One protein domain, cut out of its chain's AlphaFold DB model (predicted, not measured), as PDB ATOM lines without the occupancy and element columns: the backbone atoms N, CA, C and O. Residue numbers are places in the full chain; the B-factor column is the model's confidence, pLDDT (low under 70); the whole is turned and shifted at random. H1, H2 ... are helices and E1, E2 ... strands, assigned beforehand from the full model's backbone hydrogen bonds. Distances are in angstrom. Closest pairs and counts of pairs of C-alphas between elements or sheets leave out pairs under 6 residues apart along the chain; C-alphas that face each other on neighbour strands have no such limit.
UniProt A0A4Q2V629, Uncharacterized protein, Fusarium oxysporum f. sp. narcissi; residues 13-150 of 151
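What this domain is: This is residues 13 to 150 of the 151 residues of an uncharacterized protein of Fusarium oxysporum f. sp. narcissi (UniProt A0A4Q2V629). With little regular structure, one end is a small twisted sheet between H1 and H2, the other long loops with short H3 and H4; the hairpin E4 and E5 lies beyond H1. The 138 printed residues, mixed in class, under half in named elements, hold four named helices and five strands; the antiparallel sheet order is E2 E1 E3. The whole is loose, radius of gyration of the C-alphas 17.7 A, spanning 53 by 33 by 27 A.

Where its parts are: Along the chain come E1, residues 13 to 18, from C-alpha 13 at (-20.818, -2.189, -50.769); E2, 21 to 27, 18.9 A; H1, 39 to 47, 11.9 A; E3, 64 to 68; H2, 70 to 76; H3, 92 to 96; H4, 100 to 104; E4, 138 to 140; E5, 147 to 149.

How they stand to each other: In hairpin E1 and E2, N 16 and O 23 are 3.0 A apart. H1 is on the sheet, along E2 at 15 degrees on the local plane; H2, on the opposite face, runs across at 84 degrees. Every O i to N i+4 pair is within hydrogen-bond range in H1 and H3, 0 of 3 in H2 and 0 of 1 in H4, against 3 of 4 and 1 of 2 O i to N i+3 pairs.

The domain as a whole: The printed part has no cut; H4 to E4 is a long link, and 38 residues have pLDDT under 70, among them residues 80 to 105.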
ATOM      1  N   ALA A  13     -21.392  -2.731 -49.555       87.00
ATOM      2  CA  ALA A  13     -20.818  -2.189 -50.769       87.00
ATOM      3  C   ALA A  13     -21.938  -1.702 -51.685       87.00
ATOM      4  O   ALA A  13     -23.064  -2.211 -51.656       87.00
ATOM      5  N   SER A  14     -21.607  -0.735 -52.528       92.12
ATOM      6  CA  SER A  14     -22.521  -0.173 -53.514       92.12
ATOM      7  C   SER A  14     -21.851  -0.139 -54.877       92.12
ATOM      8  O   SER A  14     -20.671   0.189 -55.003       92.12
ATOM      9  N   LYS A  15     -22.613  -0.456 -55.922       95.44
ATOM     10  CA  LYS A  15     -22.211  -0.180 -57.299       95.44
ATOM     11  C   LYS A  15     -22.726   1.200 -57.674       95.44
ATOM     12  O   LYS A  15     -23.932   1.409 -57.604       95.44
ATOM     13  N   TYR A  16     -21.846   2.091 -58.118       95.50
ATOM     14  CA  TYR A  16     -22.220   3.377 -58.714       95.50
ATOM     15  C   TYR A  16     -22.004   3.316 -60.215       95.50
ATOM     16  O   TYR A  16     -21.019   2.731 -60.664       95.50
ATOM     17  N   SER A  17     -22.926   3.880 -60.993       96.88
ATOM     18  CA  SER A  17     -22.833   3.895 -62.453       96.88
ATOM     19  C   SER A  17     -23.211   5.252 -63.050       96.88
ATOM     20  O   SER A  17     -24.160   5.902 -62.610       96.88
ATOM     21  N   HIS A  18     -22.482   5.651 -64.094       96.62
ATOM     22  CA  HIS A  18     -22.723   6.874 -64.859       96.62
ATOM     23  C   HIS A  18     -22.317   6.666 -66.326       96.62
ATOM     24  O   HIS A  18     -21.202   6.230 -66.609       96.62
ATOM     25  N   GLU A  19     -23.237   6.922 -67.263       94.75
ATOM     26  CA  GLU A  19     -23.005   6.806 -68.718       94.75
ATOM     27  C   GLU A  19     -22.269   5.514 -69.145       94.75
ATOM     28  O   GLU A  19     -21.288   5.536 -69.885       94.75
ATOM     29  N   GLY A  20     -22.708   4.362 -68.625       94.69
ATOM     30  CA  GLY A  20     -22.137   3.042 -68.942       94.69
ATOM     31  C   GLY A  20     -20.877   2.658 -68.155       94.69
ATOM     32  O   GLY A  20     -20.488   1.489 -68.155       94.69
ATOM     33  N   ARG A  21     -20.268   3.597 -67.427       96.88
ATOM     34  CA  ARG A  21     -19.134   3.351 -66.524       96.88
ATOM     35  C   ARG A  21     -19.636   2.978 -65.141       96.88
ATOM     36  O   ARG A  21     -20.730   3.388 -64.754       96.88
ATOM     37  N   HIS A  22     -18.848   2.202 -64.402       96.88
ATOM     38  CA  HIS A  22     -19.198   1.818 -63.042       96.88
ATOM     39  C   HIS A  22     -17.983   1.543 -62.163       96.88
ATOM     40  O   HIS A  22     -16.921   1.177 -62.658       96.88
ATOM     41  N   VAL A  23     -18.192   1.664 -60.855       96.12
ATOM     42  CA  VAL A  23     -17.240   1.294 -59.802       96.12
ATOM     43  C   VAL A  23     -17.978   0.599 -58.663       96.12
ATOM     44  O   VAL A  23     -19.183   0.799 -58.474       96.12
ATOM     45  N   TYR A  24     -17.246  -0.207 -57.904       94.62
ATOM     46  CA  TYR A  24     -17.703  -0.819 -56.663       94.62
ATOM     47  C   TYR A  24     -17.037  -0.101 -55.497       94.62
ATOM     48  O   TYR A  24     -15.817   0.020 -55.479       94.62
ATOM     49  N   LEU A  25     -17.832   0.400 -54.554       91.38
ATOM     50  CA  LEU A  25     -17.343   1.190 -53.427       91.38
ATOM     51  C   LEU A  25     -17.787   0.574 -52.108       91.38
ATOM     52  O   LEU A  25     -18.935   0.147 -51.968       91.38
ATOM     53  N   LEU A  26     -16.870   0.576 -51.144       87.50
ATOM     54  CA  LEU A  26     -17.156   0.235 -49.761       87.50
ATOM     55  C   LEU A  26     -17.863   1.410 -49.081       87.50
ATOM     56  O   LEU A  26     -17.380   2.540 -49.143       87.50
ATOM     57  N   ASN A  27     -18.983   1.153 -48.413       81.75
ATOM     58  CA  ASN A  27     -19.692   2.183 -47.663       81.75
ATOM     59  C   ASN A  27     -19.065   2.285 -46.260       81.75
ATOM     60  O   ASN A  27     -19.344   1.451 -45.398       81.75
ATOM     61  N   ILE A  28     -18.191   3.272 -46.058       74.44
ATOM     62  CA  ILE A  28     -17.442   3.472 -44.799       74.44
ATOM     63  C   ILE A  28     -17.910   4.683 -43.979       74.44
ATOM     64  O   ILE A  28     -17.499   4.834 -42.834       74.44
ATOM     65  N   ASP A  29     -18.769   5.520 -44.556       70.00
ATOM     66  CA  ASP A  29     -19.384   6.687 -43.922       70.00
ATOM     67  C   ASP A  29     -20.840   6.821 -44.409       70.00
ATOM     68  O   ASP A  29     -21.243   6.185 -45.390       70.00
ATOM     69  N   SER A  30     -21.645   7.620 -43.712       67.12
ATOM     70  CA  SER A  30     -23.038   7.899 -44.049       67.12
ATOM     71  C   SER A  30     -23.230   9.358 -44.450       67.12
ATOM     72  O   SER A  30     -22.895  10.269 -43.698       67.12
ATOM     73  N   SER A  31     -23.867   9.589 -45.594       70.81
ATOM     74  CA  SER A  31     -24.244  10.923 -46.062       70.81
ATOM     75  C   SER A  31     -25.750  11.155 -45.905       70.81
ATOM     76  O   SER A  31     -26.553  10.322 -46.321       70.81
ATOM     77  N   GLY A  32     -26.157  12.311 -45.371       59.81
ATOM     78  CA  GLY A  32     -27.574  12.691 -45.236       59.81
ATOM     79  C   GLY A  32     -28.229  13.251 -46.511       59.81
ATOM     80  O   GLY A  32     -29.389  13.655 -46.469       59.81
ATOM     81  N   GLY A  33     -27.490  13.325 -47.624       74.25
ATOM     82  CA  GLY A  33     -27.913  13.952 -48.878       74.25
ATOM     83  C   GLY A  33     -27.259  13.303 -50.099       74.25
ATOM     84  O   GLY A  33     -27.476  12.123 -50.360       74.25
ATOM     85  N   ALA A  34     -26.475  14.068 -50.866       77.12
ATOM     86  CA  ALA A  34     -25.649  13.497 -51.930       77.12
ATOM     87  C   ALA A  34     -24.630  12.513 -51.336       77.12
ATOM     88  O   ALA A  34     -24.132  12.738 -50.237       77.12
ATOM     89  N   HIS A  35     -24.349  11.426 -52.053       84.50
ATOM     90  CA  HIS A  35     -23.362  10.447 -51.613       84.50
ATOM     91  C   HIS A  35     -21.961  10.961 -51.937       84.50
ATOM     92  O   HIS A  35     -21.638  11.180 -53.108       84.50
ATOM     93  N   ASP A  36     -21.140  11.120 -50.903       86.31
ATOM     94  CA  ASP A  36     -19.741  11.496 -51.049       86.31
ATOM     95  C   ASP A  36     -18.898  10.241 -51.284       86.31
ATOM     96  O   ASP A  36     -18.947   9.265 -50.534       86.31
ATOM     97  N   ILE A  37     -18.138  10.253 -52.374       89.56
ATOM     98  CA  ILE A  37     -17.238   9.171 -52.779       89.56
ATOM     99  C   ILE A  37     -15.850   9.758 -53.027       89.56
ATOM    100  O   ILE A  37     -15.699  10.977 -53.143       89.56
ATOM    101  N   SER A  38     -14.820   8.911 -53.124       89.56
ATOM    102  CA  SER A  38     -13.472   9.409 -53.413       89.56
ATOM    103  C   SER A  38     -13.457  10.221 -54.715       89.56
ATOM    104  O   SER A  38     -14.123   9.875 -55.696       89.56
ATOM    105  N   HIS A  39     -12.685  11.313 -54.731       90.75
ATOM    106  CA  HIS A  39     -12.607  12.193 -55.899       90.75
ATOM    107  C   HIS A  39     -12.168  11.435 -57.159       90.75
ATOM    108  O   HIS A  39     -12.690  11.688 -58.238       90.75
ATOM    109  N   ASP A  40     -11.274  10.457 -57.009       93.00
ATOM    110  CA  ASP A  40     -10.823   9.601 -58.104       93.00
ATOM    111  C   ASP A  40     -11.951   8.731 -58.686       93.00
ATOM    112  O   ASP A  40     -12.146   8.708 -59.901       93.00
ATOM    113  N   ALA A  41     -12.763   8.095 -57.831       94.25
ATOM    114  CA  ALA A  41     -13.918   7.313 -58.272       94.25
ATOM    115  C   ALA A  41     -14.966   8.196 -58.964       94.25
ATOM    116  O   ALA A  41     -15.496   7.829 -60.015       94.25
ATOM    117  N   TRP A  42     -15.235   9.383 -58.411       94.94
ATOM    118  CA  TRP A  42     -16.124  10.367 -59.029       94.94
ATOM    119  C   TRP A  42     -15.607  10.825 -60.401       94.94
ATOM    120  O   TRP A  42     -16.376  10.866 -61.362       94.94
ATOM    121  N   ASN A  43     -14.306  11.103 -60.520       96.06
ATOM    122  CA  ASN A  43     -13.679  11.543 -61.767       96.06
ATOM    123  C   ASN A  43     -13.752  10.452 -62.839       96.06
ATOM    124  O   ASN A  43     -14.170  10.706 -63.969       96.06
ATOM    125  N   PHE A  44     -13.453   9.209 -62.460       96.62
ATOM    126  CA  PHE A  44     -13.582   8.066 -63.354       96.62
ATOM    127  C   PHE A  44     -15.026   7.882 -63.834       96.62
ATOM    128  O   PHE A  44     -15.266   7.698 -65.028       96.62
ATOM    129  N   LEU A  45     -16.010   7.991 -62.941       96.44
ATOM    130  CA  LEU A  45     -17.418   7.912 -63.327       96.44
ATOM    131  C   LEU A  45     -17.828   9.060 -64.263       96.44
ATOM    132  O   LEU A  45     -18.602   8.821 -65.186       96.44
ATOM    133  N   LYS A  46     -17.297  10.275 -64.073       95.31
ATOM    134  CA  LYS A  46     -17.618  11.461 -64.886       95.31
ATOM    135  C   LYS A  46     -16.946  11.463 -66.258       95.31
ATOM    136  O   LYS A  46     -17.624  11.650 -67.268       95.31
ATOM    137  N   VAL A  47     -15.634  11.230 -66.338       95.00
ATOM    138  CA  VAL A  47     -14.834  11.365 -67.583       95.00
ATOM    139  C   VAL A  47     -14.094  10.094 -68.014       95.00
ATOM    140  O   VAL A  47     -13.563  10.031 -69.117       95.00
ATOM    141  N   GLY A  48     -14.135   9.022 -67.217       96.19
ATOM    142  CA  GLY A  48     -13.529   7.730 -67.572       96.19
ATOM    143  C   GLY A  48     -12.024   7.675 -67.318       96.19
ATOM    144  O   GLY A  48     -11.358   6.758 -67.792       96.19
ATOM    145  N   ARG A  49     -11.493   8.659 -66.588       95.81
ATOM    146  CA  ARG A  49     -10.074   8.823 -66.264       95.81
ATOM    147  C   ARG A  49      -9.889   9.012 -64.767       95.81
ATOM    148  O   ARG A  49     -10.773   9.551 -64.104       95.81
ATOM    149  N   SER A  50      -8.744   8.581 -64.246       94.06
ATOM    150  CA  SER A  50      -8.355   8.891 -62.869       94.06
ATOM    151  C   SER A  50      -8.232  10.404 -62.690       94.06
ATOM    152  O   SER A  50      -7.799  11.109 -63.603       94.06
ATOM    153  N   ALA A  51      -8.550  10.899 -61.496       93.38
ATOM    154  CA  ALA A  51      -8.288  12.283 -61.123       93.38
ATOM    155  C   ALA A  51      -6.786  12.615 -61.156       93.38
ATOM    156  O   ALA A  51      -6.426  13.779 -61.269       93.38
ATOM    157  N   SER A  52      -5.901  11.615 -61.074       92.69
ATOM    158  CA  SER A  52      -4.455  11.805 -61.248       92.69
ATOM    159  C   SER A  52      -4.036  12.028 -62.709       92.69
ATOM    160  O   SER A  52      -2.984  12.612 -62.961       92.69
ATOM    161  N   GLU A  53      -4.857  11.594 -63.671       93.88
ATOM    162  CA  GLU A  53      -4.589  11.721 -65.108       93.88
ATOM    163  C   GLU A  53      -5.264  12.957 -65.714       93.88
ATOM    164  O   GLU A  53      -4.616  13.725 -66.421       93.88
ATOM    165  N   ASP A  54      -6.560  13.133 -65.449       92.62
ATOM    166  CA  ASP A  54      -7.395  14.181 -66.046       92.62
ATOM    167  C   ASP A  54      -8.367  14.732 -64.986       92.62
ATOM    168  O   ASP A  54      -9.518  14.291 -64.902       92.62
ATOM    169  N   PRO A  55      -7.876  15.595 -64.073       92.75
ATOM    170  CA  PRO A  55      -8.637  16.075 -62.927       92.75
ATOM    171  C   PRO A  55      -9.739  17.047 -63.346       92.75
ATOM    172  O   PRO A  55      -9.478  18.173 -63.771       92.75
ATOM    173  N   GLU A  56     -10.984  16.664 -63.099       93.75
ATOM    174  CA  GLU A  56     -12.135  17.534 -63.277       93.75
ATOM    175  C   GLU A  56     -12.461  18.335 -62.013       93.75
ATOM    176  O   GLU A  56     -12.284  17.889 -60.878       93.75
ATOM    177  N   GLN A  57     -13.040  19.521 -62.207       88.81
ATOM    178  CA  GLN A  57     -13.647  20.278 -61.112       88.81
ATOM    179  C   GLN A  57     -14.876  19.524 -60.591       88.81
ATOM    180  O   GLN A  57     -15.786  19.211 -61.365       88.81
ATOM    181  N   GLY A  58     -14.873  19.236 -59.285       85.31
ATOM    182  CA  GLY A  58     -15.929  18.512 -58.573       85.31
ATOM    183  C   GLY A  58     -17.324  19.133 -58.705       85.31
ATOM    184  O   GLY A  58     -17.486  20.292 -59.082       85.31
ATOM    185  N   GLY A  59     -18.350  18.356 -58.361       88.25
ATOM    186  CA  GLY A  59     -19.739  18.811 -58.352       88.25
ATOM    187  C   GLY A  59     -20.735  17.657 -58.304       88.25
ATOM    188  O   GLY A  59     -20.384  16.497 -58.531       88.25
ATOM    189  N   GLY A  60     -21.997  17.976 -58.020       90.00
ATOM    190  CA  GLY A  60     -23.069  16.986 -58.039       90.00
ATOM    191  C   GLY A  60     -23.354  16.521 -59.465       90.00
ATOM    192  O   GLY A  60     -23.658  17.341 -60.330       90.00
ATOM    193  N   ILE A  61     -23.288  15.211 -59.702       91.56
ATOM    194  CA  ILE A  61     -23.732  14.597 -60.956       91.56
ATOM    195  C   ILE A  61     -24.730  13.477 -60.662       91.56
ATOM    196  O   ILE A  61     -24.559  12.746 -59.683       91.56
ATOM    197  N   PRO A  62     -25.790  13.332 -61.473       93.19
ATOM    198  CA  PRO A  62     -26.752  12.261 -61.281       93.19
ATOM    199  C   PRO A  62     -26.104  10.916 -61.629       93.19
ATOM    200  O   PRO A  62     -25.595  10.714 -62.733       93.19
ATOM    201  N   MET A  63     -26.145   9.981 -60.687       93.81
ATOM    202  CA  MET A  63     -25.664   8.612 -60.860       93.81
ATOM    203  C   MET A  63     -26.737   7.630 -60.411       93.81
ATOM    204  O   MET A  63     -27.543   7.939 -59.533       93.81
ATOM    205  N   SER A  64     -26.726   6.429 -60.984       94.44
ATOM    206  CA  SER A  64     -27.458   5.312 -60.399       94.44
ATOM    207  C   SER A  64     -26.570   4.597 -59.391       94.44
ATOM    208  O   SER A  64     -25.361   4.457 -59.597       94.44
ATOM    209  N   TYR A  65     -27.174   4.130 -58.303       91.94
ATOM    210  CA  TYR A  65     -26.494   3.263 -57.359       91.94
ATOM    211  C   TYR A  65     -27.399   2.124 -56.909       91.94
ATOM    212  O   TYR A  65     -28.627   2.242 -56.903       91.94
ATOM    213  N   ASN A  66     -26.780   1.016 -56.523       91.94
ATOM    214  CA  ASN A  66     -27.467  -0.099 -55.895       91.94
ATOM    215  C   ASN A  66     -26.538  -0.803 -54.909       91.94
ATOM    216  O   ASN A  66     -25.342  -0.958 -55.170       91.94
ATOM    217  N   TYR A  67     -27.106  -1.276 -53.803       89.69
ATOM    218  CA  TYR A  67     -26.385  -2.139 -52.876       89.69
ATOM    219  C   TYR A  67     -25.973  -3.437 -53.573       89.69
ATOM    220  O   TYR A  67     -26.704  -3.982 -54.407       89.69
ATOM    221  N   VAL A  68     -24.782  -3.915 -53.240       89.69
ATOM    222  CA  VAL A  68     -24.200  -5.158 -53.746       89.69
ATOM    223  C   VAL A  68     -23.489  -5.889 -52.618       89.69
ATOM    224  O   VAL A  68     -23.208  -5.332 -51.558       89.69
ATOM    225  N   HIS A  69     -23.190  -7.165 -52.846       86.62
ATOM    226  CA  HIS A  69     -22.443  -7.952 -51.878       86.62
ATOM    227  C   HIS A  69     -21.014  -7.404 -51.716       86.62
ATOM    228  O   HIS A  69     -20.364  -7.077 -52.716       86.62
ATOM    229  N   ALA A  70     -20.511  -7.359 -50.477       81.94
ATOM    230  CA  ALA A  70     -19.182  -6.836 -50.142       81.94
ATOM    231  C   ALA A  70     -18.038  -7.563 -50.866       81.94
ATOM    232  O   ALA A  70     -16.969  -6.995 -51.058       81.94
ATOM    233  N   SER A  71     -18.281  -8.781 -51.364       84.69
ATOM    234  CA  SER A  71     -17.303  -9.523 -52.169       84.69
ATOM    235  C   SER A  71     -16.874  -8.824 -53.462       84.69
ATOM    236  O   SER A  71     -15.864  -9.203 -54.045       84.69
ATOM    237  N   ASN A  72     -17.622  -7.819 -53.930       87.06
ATOM    238  CA  ASN A  72     -17.198  -6.978 -55.054       87.06
ATOM    239  C   ASN A  72     -16.045  -6.022 -54.688       87.06
ATOM    240  O   ASN A  72     -15.491  -5.392 -55.580       87.06
ATOM    241  N   CYS A  73     -15.691  -5.931 -53.405       85.00
ATOM    242  CA  CYS A  73     -14.565  -5.168 -52.868       85.00
ATOM    243  C   CYS A  73     -13.557  -6.092 -52.159       85.00
ATOM    244  O   CYS A  73     -12.894  -5.671 -51.219       85.00
ATOM    245  N   ASN A  74     -13.489  -7.378 -52.535       85.81
ATOM    246  CA  ASN A  74     -12.656  -8.387 -51.860       85.81
ATOM    247  C   ASN A  74     -11.161  -8.042 -51.822       85.81
ATOM    248  O   ASN A  74     -10.458  -8.497 -50.930       85.81
ATOM    249  N   ASP A  75     -10.683  -7.262 -52.783       83.94
ATOM    250  CA  ASP A  75      -9.330  -6.710 -52.826       83.94
ATOM    251  C   ASP A  75      -9.023  -5.769 -51.648       83.94
ATOM    252  O   ASP A  75      -7.864  -5.614 -51.273       83.94
ATOM    253  N   LEU A  76     -10.059  -5.196 -51.031       77.62
ATOM    254  CA  LEU A  76      -9.977  -4.333 -49.850       77.62
ATOM    255  C   LEU A  76     -10.287  -5.072 -48.534       77.62
ATOM    256  O   LEU A  76     -10.227  -4.467 -47.463       77.62
ATOM    257  N   LEU A  77     -10.649  -6.360 -48.589       77.56
ATOM    258  CA  LEU A  77     -11.097  -7.139 -47.432       77.56
ATOM    259  C   LEU A  77     -10.088  -8.235 -47.067       77.56
ATOM    260  O   LEU A  77      -9.607  -8.974 -47.922       77.56
ATOM    261  N   ASP A  78      -9.840  -8.427 -45.772       75.25
ATOM    262  CA  ASP A  78      -9.103  -9.583 -45.254       75.25
ATOM    263  C   ASP A  78     -10.101 -10.684 -44.889       75.25
ATOM    264  O   ASP A  78     -10.813 -10.595 -43.889       75.25
ATOM    265  N   ASN A  79     -10.176 -11.733 -45.715       75.62
ATOM    266  CA  ASN A  79     -11.100 -12.858 -45.521       75.62
ATOM    267  C   ASN A  79     -12.569 -12.414 -45.351       75.62
ATOM    268  O   ASN A  79     -13.296 -12.929 -44.503       75.62
ATOM    269  N   GLY A  80     -12.995 -11.430 -46.151       68.12
ATOM    270  CA  GLY A  80     -14.355 -10.880 -46.114       68.12
ATOM    271  C   GLY A  80     -14.616  -9.908 -44.960       68.12
ATOM    272  O   GLY A  80     -15.739  -9.436 -44.817       68.12
ATOM    273  N   LYS A  81     -13.594  -9.589 -44.157       69.31
ATOM    274  CA  LYS A  81     -13.668  -8.631 -43.051       69.31
ATOM    275  C   LYS A  81     -12.892  -7.368 -43.403       69.31
ATOM    276  O   LYS A  81     -11.853  -7.433 -44.052       69.31
ATOM    277  N   LEU A  82     -13.400  -6.218 -42.976       67.50
ATOM    278  CA  LEU A  82     -12.745  -4.932 -43.161       67.50
ATOM    279  C   LEU A  82     -11.602  -4.862 -42.146       67.50
ATOM    280  O   LEU A  82     -11.882  -4.891 -40.943       67.50
ATOM    281  N   PRO A  83     -10.332  -4.820 -42.582       66.25
ATOM    282  CA  PRO A  83      -9.231  -4.628 -41.654       66.25
ATOM    283  C   PRO A  83      -9.363  -3.245 -41.008       66.25
ATOM    284  O   PRO A  83      -9.349  -2.224 -41.687       66.25
ATOM    285  N   ILE A  84      -9.501  -3.215 -39.684       60.47
ATOM    286  CA  ILE A  84      -9.435  -1.986 -38.891       60.47
ATOM    287  C   ILE A  84      -8.052  -1.961 -38.244       60.47
ATOM    288  O   ILE A  84      -7.630  -2.952 -37.645       60.47
ATOM    289  N   SER A  85      -7.331  -0.845 -38.358       56.16
ATOM    290  CA  SER A  85      -6.061  -0.662 -37.655       56.16
ATOM    291  C   SER A  85      -6.312  -0.674 -36.148       56.16
ATOM    292  O   SER A  85      -7.004   0.189 -35.608       56.16
ATOM    293  N   ALA A  86      -5.745  -1.659 -35.462       44.06
ATOM    294  CA  ALA A  86      -6.056  -1.947 -34.069       44.06
ATOM    295  C   ALA A  86      -5.391  -1.015 -33.049       44.06
ATOM    296  O   ALA A  86      -5.466  -1.263 -31.846       44.06
ATOM    297  N   ALA A  87      -4.738   0.050 -33.518       45.84
ATOM    298  CA  ALA A  87      -3.978   0.929 -32.655       45.84
ATOM    299  C   ALA A  87      -4.840   1.593 -31.580       45.84
ATOM    300  O   ALA A  87      -4.228   1.951 -30.591       45.84
ATOM    301  N   ASN A  88      -6.183   1.694 -31.703       46.62
ATOM    302  CA  ASN A  88      -7.064   2.035 -30.576       46.62
ATOM    303  C   ASN A  88      -8.541   1.618 -30.689       46.62
ATOM    304  O   ASN A  88      -9.158   1.710 -31.745       46.62
ATOM    305  N   LEU A  89      -9.096   1.170 -29.555       45.66
ATOM    306  CA  LEU A  89     -10.456   0.653 -29.334       45.66
ATOM    307  C   LEU A  89     -11.578   1.579 -29.865       45.66
ATOM    308  O   LEU A  89     -11.449   2.789 -29.756       45.66
ATOM    309  N   MET A  90     -12.690   0.981 -30.333       44.62
ATOM    310  CA  MET A  90     -14.117   1.407 -30.465       44.62
ATOM    311  C   MET A  90     -14.554   2.880 -30.712       44.62
ATOM    312  O   MET A  90     -15.662   3.062 -31.203       44.62
ATOM    313  N   GLY A  91     -13.755   3.915 -30.445       47.00
ATOM    314  CA  GLY A  91     -13.995   5.319 -30.824       47.00
ATOM    315  C   GLY A  91     -13.240   5.764 -32.086       47.00
ATOM    316  O   GLY A  91     -13.359   6.906 -32.514       47.00
ATOM    317  N   TYR A  92     -12.457   4.870 -32.698       52.56
ATOM    318  CA  TYR A  92     -11.524   5.207 -33.777       52.56
ATOM    319  C   TYR A  92     -12.175   5.601 -35.101       52.56
ATOM    320  O   TYR A  92     -11.655   6.490 -35.762       52.56
ATOM    321  N   VAL A  93     -13.299   4.995 -35.502       46.09
ATOM    322  CA  VAL A  93     -13.984   5.430 -36.735       46.09
ATOM    323  C   VAL A  93     -14.380   6.899 -36.593       46.09
ATOM    324  O   VAL A  93     -14.068   7.708 -37.456       46.09
ATOM    325  N   GLU A  94     -14.938   7.283 -35.444       43.47
ATOM    326  CA  GLU A  94     -15.303   8.674 -35.168       43.47
ATOM    327  C   GLU A  94     -14.086   9.609 -35.038       43.47
ATOM    328  O   GLU A  94     -14.187  10.787 -35.380       43.47
ATOM    329  N   SER A  95     -12.937   9.113 -34.558       41.50
ATOM    330  CA  SER A  95     -11.707   9.903 -34.405       41.50
ATOM    331  C   SER A  95     -10.843   9.995 -35.673       41.50
ATOM    332  O   SER A  95     -10.389  11.099 -35.953       41.50
ATOM    333  N   CYS A  96     -10.641   8.936 -36.479       44.47
ATOM    334  CA  CYS A  96      -9.923   9.050 -37.771       44.47
ATOM    335  C   CYS A  96     -10.774   9.813 -38.811       44.47
ATOM    336  O   CYS A  96     -10.213  10.493 -39.664       44.47
ATOM    337  N   LEU A  97     -12.113   9.827 -38.687       44.59
ATOM    338  CA  LEU A  97     -12.964  10.750 -39.458       44.59
ATOM    339  C   LEU A  97     -12.798  12.223 -39.031       44.59
ATOM    340  O   LEU A  97     -13.072  13.119 -39.826       44.59
ATOM    341  N   LYS A  98     -12.350  12.495 -37.795       43.38
ATOM    342  CA  LYS A  98     -12.121  13.858 -37.276       43.38
ATOM    343  C   LYS A  98     -10.687  14.357 -37.469       43.38
ATOM    344  O   LYS A  98     -10.513  15.536 -37.759       43.38
ATOM    345  N   GLU A  99      -9.680  13.495 -37.325       42.50
ATOM    346  CA  GLU A  99      -8.261  13.833 -37.488       42.50
ATOM    347  C   GLU A  99      -7.521  12.740 -38.281       42.50
ATOM    348  O   GLU A  99      -7.299  11.627 -37.804       42.50
ATOM    349  N   LEU A 100      -7.108  13.078 -39.508       45.22
ATOM    350  CA  LEU A 100      -6.474  12.157 -40.464       45.22
ATOM    351  C   LEU A 100      -5.077  11.658 -40.028       45.22
ATOM    352  O   LEU A 100      -4.583  10.669 -40.570       45.22
ATOM    353  N   GLU A 101      -4.435  12.296 -39.042       47.97
ATOM    354  CA  GLU A 101      -3.064  11.965 -38.618       47.97
ATOM    355  C   GLU A 101      -2.959  10.639 -37.836       47.97
ATOM    356  O   GLU A 101      -1.886  10.034 -37.761       47.97
ATOM    357  N   ILE A 102      -4.066  10.143 -37.268       48.78
ATOM    358  CA  ILE A 102      -4.075   8.975 -36.365       48.78
ATOM    359  C   ILE A 102      -3.904   7.657 -37.142       48.78
ATOM    360  O   ILE A 102      -3.418   6.662 -36.611       48.78
ATOM    361  N   CYS A 103      -4.218   7.652 -38.437       58.25
ATOM    362  CA  CYS A 103      -4.038   6.507 -39.326       58.25
ATOM    363  C   CYS A 103      -2.536   6.257 -39.706       58.25
ATOM    364  O   CYS A 103      -2.232   5.365 -40.496       58.25
ATOM    365  N   LYS A 104      -1.573   7.003 -39.123       62.88
ATOM    366  CA  LYS A 104      -0.111   6.885 -39.358       62.88
ATOM    367  C   LYS A 104       0.675   6.132 -38.288       62.88
ATOM    368  O   LYS A 104       1.884   5.941 -38.446       62.88
ATOM    369  N   TYR A 105       0.030   5.755 -37.193       69.31
ATOM    370  CA  TYR A 105       0.690   5.145 -36.045       69.31
ATOM    371  C   TYR A 105       0.047   3.799 -35.718       69.31
ATOM    372  O   TYR A 105      -1.169   3.639 -35.796       69.31
ATOM    373  N   GLY A 106       0.873   2.813 -35.390       72.06
ATOM    374  CA  GLY A 106       0.458   1.458 -35.081       72.06
ATOM    375  C   GLY A 106       1.502   0.413 -35.456       72.06
ATOM    376  O   GLY A 106       2.631   0.700 -35.861       72.06
ATOM    377  N   VAL A 107       1.091  -0.842 -35.327       72.56
ATOM    378  CA  VAL A 107       1.825  -2.009 -35.812       72.56
ATOM    379  C   VAL A 107       0.852  -2.836 -36.637       72.56
ATOM    380  O   VAL A 107      -0.225  -3.178 -36.153       72.56
ATOM    381  N   ASP A 108       1.230  -3.160 -37.873       71.06
ATOM    382  CA  ASP A 108       0.436  -4.061 -38.701       71.06
ATOM    383  C   ASP A 108       0.400  -5.450 -38.060       71.06
ATOM    384  O   ASP A 108       1.435  -6.053 -37.758       71.06
ATOM    385  N   GLY A 109      -0.803  -5.974 -37.854       68.62
ATOM    386  CA  GLY A 109      -0.971  -7.270 -37.225       68.62
ATOM    387  C   GLY A 109      -2.428  -7.635 -37.012       68.62
ATOM    388  O   GLY A 109      -3.287  -6.774 -36.833       68.62
ATOM    389  N   LYS A 110      -2.711  -8.939 -37.012       73.38
ATOM    390  CA  LYS A 110      -4.023  -9.449 -36.610       73.38
ATOM    391  C   LYS A 110      -4.102  -9.435 -35.091       73.38
ATOM    392  O   LYS A 110      -3.289 -10.086 -34.436       73.38
ATOM    393  N   CYS A 111      -5.080  -8.721 -34.552       73.06
ATOM    394  CA  CYS A 111      -5.379  -8.787 -33.131       73.06
ATOM    395  C   CYS A 111      -6.359  -9.910 -32.824       73.06
ATOM    396  O   CYS A 111      -7.231 -10.233 -33.633       73.06
ATOM    397  N   HIS A 112      -6.232 -10.480 -31.634       75.62
ATOM    398  CA  HIS A 112      -7.122 -11.515 -31.141       75.62
ATOM    399  C   HIS A 112      -7.930 -10.989 -29.956       75.62
ATOM    400  O   HIS A 112      -7.363 -10.510 -28.983       75.62
ATOM    401  N   LEU A 113      -9.259 -11.083 -30.019       69.44
ATOM    402  CA  LEU A 113     -10.138 -10.760 -28.896       69.44
ATOM    403  C   LEU A 113     -10.818 -12.037 -28.416       69.44
ATOM    404  O   LEU A 113     -11.602 -12.633 -29.155       69.44
ATOM    405  N   ASN A 114     -10.555 -12.418 -27.169       74.69
ATOM    406  CA  ASN A 114     -11.324 -13.442 -26.479       74.69
ATOM    407  C   ASN A 114     -12.236 -12.778 -25.433       74.69
ATOM    408  O   ASN A 114     -11.785 -12.524 -24.312       74.69
ATOM    409  N   PRO A 115     -13.519 -12.526 -25.758       64.50
ATOM    410  CA  PRO A 115     -14.435 -11.800 -24.879       64.50
ATOM    411  C   PRO A 115     -14.756 -12.548 -23.576       64.50
ATOM    412  O   PRO A 115     -15.267 -11.943 -22.639       64.50
ATOM    413  N   ALA A 116     -14.454 -13.850 -23.493       75.88
ATOM    414  CA  ALA A 116     -14.593 -14.620 -22.259       75.88
ATOM    415  C   ALA A 116     -13.438 -14.380 -21.266       75.88
ATOM    416  O   ALA A 116     -13.570 -14.714 -20.091       75.88
ATOM    417  N   VAL A 117     -12.312 -13.829 -21.731       77.38
ATOM    418  CA  VAL A 117     -11.103 -13.580 -20.928       77.38
ATOM    419  C   VAL A 117     -10.907 -12.087 -20.675       77.38
ATOM    420  O   VAL A 117     -10.542 -11.695 -19.570       77.38
ATOM    421  N   SER A 118     -11.146 -11.252 -21.686       73.50
ATOM    422  CA  SER A 118     -10.895  -9.815 -21.626       73.50
ATOM    423  C   SER A 118     -11.804  -9.060 -22.591       73.50
ATOM    424  O   SER A 118     -12.168  -9.562 -23.652       73.50
ATOM    425  N   ASN A 119     -12.131  -7.817 -22.249       69.06
ATOM    426  CA  ASN A 119     -12.759  -6.865 -23.164       69.06
ATOM    427  C   ASN A 119     -11.735  -6.106 -24.033       69.06
ATOM    428  O   ASN A 119     -12.128  -5.242 -24.816       69.06
ATOM    429  N   LEU A 120     -10.440  -6.404 -23.891       65.44
ATOM    430  CA  LEU A 120      -9.352  -5.797 -24.653       65.44
ATOM    431  C   LEU A 120      -8.747  -6.807 -25.641       65.44
ATOM    432  O   LEU A 120      -8.453  -7.935 -25.234       65.44
ATOM    433  N   PRO A 121      -8.539  -6.426 -26.915       71.06
ATOM    434  CA  PRO A 121      -7.875  -7.287 -27.879       71.06
ATOM    435  C   PRO A 121      -6.366  -7.356 -27.620       71.06
ATOM    436  O   PRO A 121      -5.723  -6.371 -27.259       71.06
ATOM    437  N   GLU A 122      -5.788  -8.526 -27.858       77.38
ATOM    438  CA  GLU A 122      -4.351  -8.764 -27.858       77.38
ATOM    439  C   GLU A 122      -3.791  -8.458 -29.250       77.38
ATOM    440  O   GLU A 122      -4.129  -9.127 -30.228       77.38
ATOM    441  N   CYS A 123      -2.941  -7.437 -29.340       75.44
ATOM    442  CA  CYS A 123      -2.387  -6.935 -30.594       75.44
ATOM    443  C   CYS A 123      -0.857  -7.034 -30.626       75.44
ATOM    444  O   CYS A 123      -0.209  -6.744 -29.613       75.44
ATOM    445  N   PRO A 124      -0.245  -7.354 -31.783       69.94
ATOM    446  CA  PRO A 124       1.189  -7.172 -31.978       69.94
ATOM    447  C   PRO A 124       1.571  -5.712 -31.702       69.94
ATOM    448  O   PRO A 124       1.048  -4.808 -32.338       69.94
ATOM    449  N   GLY A 125       2.452  -5.471 -30.729       71.00
ATOM    450  CA  GLY A 125       2.852  -4.115 -30.323       71.00
ATOM    451  C   GLY A 125       1.991  -3.460 -29.236       71.00
ATOM    452  O   GLY A 125       2.313  -2.343 -28.836       71.00
ATOM    453  N   GLY A 126       0.971  -4.159 -28.725       70.31
ATOM    454  CA  GLY A 126       0.055  -3.642 -27.708       70.31
ATOM    455  C   GLY A 126      -0.996  -2.681 -28.270       70.31
ATOM    456  O   GLY A 126      -0.958  -2.295 -29.437       70.31
ATOM    457  N   LEU A 127      -1.957  -2.317 -27.425       69.50
ATOM    458  CA  LEU A 127      -2.898  -1.230 -27.707       69.50
ATOM    459  C   LEU A 127      -2.162   0.117 -27.628       69.50
ATOM    460  O   LEU A 127      -1.129   0.205 -26.966       69.50
ATOM    461  N   GLU A 128      -2.681   1.155 -28.285       64.19
ATOM    462  CA  GLU A 128      -2.128   2.522 -28.242       64.19
ATOM    463  C   GLU A 128      -0.706   2.663 -28.807       64.19
ATOM    464  O   GLU A 128       0.017   3.601 -28.468       64.19
ATOM    465  N   SER A 129      -0.266   1.752 -29.681       69.62
ATOM    466  CA  SER A 129       1.089   1.832 -30.229       69.62
ATOM    467  C   SER A 129       1.301   3.131 -31.015       69.62
ATOM    468  O   SER A 129       0.704   3.353 -32.065       69.62
ATOM    469  N   THR A 130       2.225   3.965 -30.541       71.62
ATOM    470  CA  THR A 130       2.648   5.213 -31.198       71.62
ATOM    471  C   THR A 130       3.759   4.990 -32.223       71.62
ATOM    472  O   THR A 130       4.409   5.935 -32.678       71.62
ATOM    473  N   LYS A 131       4.026   3.731 -32.593       74.56
ATOM    474  CA  LYS A 131       5.035   3.417 -33.601       74.56
ATOM    475  C   LYS A 131       4.574   3.968 -34.943       74.56
ATOM    476  O   LYS A 131       3.489   3.651 -35.399       74.56
ATOM    477  N   LYS A 132       5.403   4.777 -35.596       74.69
ATOM    478  CA  LYS A 132       5.089   5.269 -36.936       74.69
ATOM    479  C   LYS A 132       5.019   4.093 -37.917       74.69
ATOM    480  O   LYS A 132       5.960   3.300 -37.988       74.69
ATOM    481  N   LEU A 133       3.914   3.996 -38.647       72.44
ATOM    482  CA  LEU A 133       3.742   3.053 -39.743       72.44
ATOM    483  C   LEU A 133       4.594   3.505 -40.933       72.44
ATOM    484  O   LEU A 133       4.688   4.699 -41.226       72.44
ATOM    485  N   ASP A 134       5.198   2.547 -41.630       74.81
ATOM    486  CA  ASP A 134       5.976   2.787 -42.853       74.81
ATOM    487  C   ASP A 134       5.084   2.685 -44.103       74.81
ATOM    488  O   ASP A 134       5.442   2.085 -45.115       74.81
ATOM    489  N   HIS A 135       3.867   3.230 -44.008       72.12
ATOM    490  CA  HIS A 135       2.906   3.239 -45.107       72.12
ATOM    491  C   HIS A 135       2.983   4.559 -45.858       72.12
ATOM    492  O   HIS A 135       2.899   5.644 -45.277       72.12
ATOM    493  N   LYS A 136       3.104   4.471 -47.183       73.12
ATOM    494  CA  LYS A 136       3.028   5.634 -48.063       73.12
ATOM    495  C   LYS A 136       1.560   5.913 -48.382       73.12
ATOM    496  O   LYS A 136       0.973   5.235 -49.218       73.12
ATOM    497  N   VAL A 137       0.981   6.909 -47.720       72.88
ATOM    498  CA  VAL A 137      -0.371   7.398 -48.023       72.88
ATOM    499  C   VAL A 137      -0.254   8.695 -48.816       72.88
ATOM    500  O   VAL A 137       0.444   9.623 -48.399       72.88
ATOM    501  N   GLU A 138      -0.918   8.755 -49.964       81.56
ATOM    502  CA  GLU A 138      -0.911   9.914 -50.854       81.56
ATOM    503  C   GLU A 138      -2.332  10.413 -51.112       81.56
ATOM    504  O   GLU A 138      -3.259   9.631 -51.306       81.56
ATOM    505  N   ASN A 139      -2.474  11.733 -51.162       80.81
ATOM    506  CA  ASN A 139      -3.671  12.424 -51.605       80.81
ATOM    507  C   ASN A 139      -3.488  12.877 -53.049       80.81
ATOM    508  O   ASN A 139      -2.471  13.491 -53.373       80.81
ATOM    509  N   ILE A 140      -4.509  12.685 -53.883       84.12
ATOM    510  CA  ILE A 140      -4.621  13.420 -55.145       84.12
ATOM    511  C   ILE A 140      -5.143  14.816 -54.802       84.12
ATOM    512  O   ILE A 140      -6.276  14.977 -54.346       84.12
ATOM    513  N   LEU A 141      -4.305  15.832 -54.987       84.50
ATOM    514  CA  LEU A 141      -4.651  17.222 -54.725       84.50
ATOM    515  C   LEU A 141      -5.785  17.660 -55.659       84.50
ATOM    516  O   LEU A 141      -5.634  17.645 -56.889       84.50
ATOM    517  N   PHE A 142      -6.900  18.071 -55.054       81.44
ATOM    518  CA  PHE A 142      -8.150  18.407 -55.733       81.44
ATOM    519  C   PHE A 142      -7.941  19.329 -56.942       81.44
ATOM    520  O   PHE A 142      -7.273  20.361 -56.841       81.44
ATOM    521  N   GLY A 143      -8.500  18.939 -58.092       81.31
ATOM    522  CA  GLY A 143      -8.455  19.722 -59.331       81.31
ATOM    523  C   GLY A 143      -7.066  19.893 -59.962       81.31
ATOM    524  O   GLY A 143      -6.925  20.696 -60.879       81.31
ATOM    525  N   SER A 144      -6.033  19.194 -59.476       85.38
ATOM    526  CA  SER A 144      -4.655  19.363 -59.972       85.38
ATOM    527  C   SER A 144      -4.004  18.092 -60.514       85.38
ATOM    528  O   SER A 144      -2.996  18.189 -61.211       85.38
ATOM    529  N   GLY A 145      -4.528  16.918 -60.146       84.69
ATOM    530  CA  GLY A 145      -3.974  15.609 -60.508       84.69
ATOM    531  C   GLY A 145      -2.621  15.280 -59.875       84.69
ATOM    532  O   GLY A 145      -2.063  14.214 -60.112       84.69
ATOM    533  N   LYS A 146      -2.078  16.165 -59.033       88.50
ATOM    534  CA  LYS A 146      -0.795  15.951 -58.360       88.50
ATOM    535  C   LYS A 146      -0.983  15.147 -57.081       88.50
ATOM    536  O   LYS A 146      -1.830  15.497 -56.263       88.50
ATOM    537  N   SER A 147      -0.135  14.148 -56.867       85.69
ATOM    538  CA  SER A 147      -0.037  13.475 -55.572       85.69
ATOM    539  C   SER A 147       0.746  14.317 -54.567       85.69
ATOM    540  O   SER A 147       1.782  14.903 -54.894       85.69
ATOM    541  N   ALA A 148       0.283  14.337 -53.324       84.88
ATOM    542  CA  ALA A 148       1.028  14.825 -52.172       84.88
ATOM    543  C   ALA A 148       0.938  13.799 -51.043       84.88
ATOM    544  O   ALA A 148      -0.056  13.086 -50.939       84.88
ATOM    545  N   ALA A 149       1.957  13.729 -50.188       80.44
ATOM    546  CA  ALA A 149       1.868  12.905 -48.988       80.44
ATOM    547  C   ALA A 149       0.651  13.341 -48.159       80.44
ATOM    548  O   ALA A 149       0.432  14.542 -47.970       80.44
ATOM    549  N   ALA A 150      -0.137  12.375 -47.689       68.88
ATOM    550  CA  ALA A 150      -1.230  12.675 -46.781       68.88
ATOM    551  C   ALA A 150      -0.670  13.302 -45.486       68.88
ATOM    552  O   ALA A 150       0.400  12.866 -45.031       68.88
TER     553      ALA A 150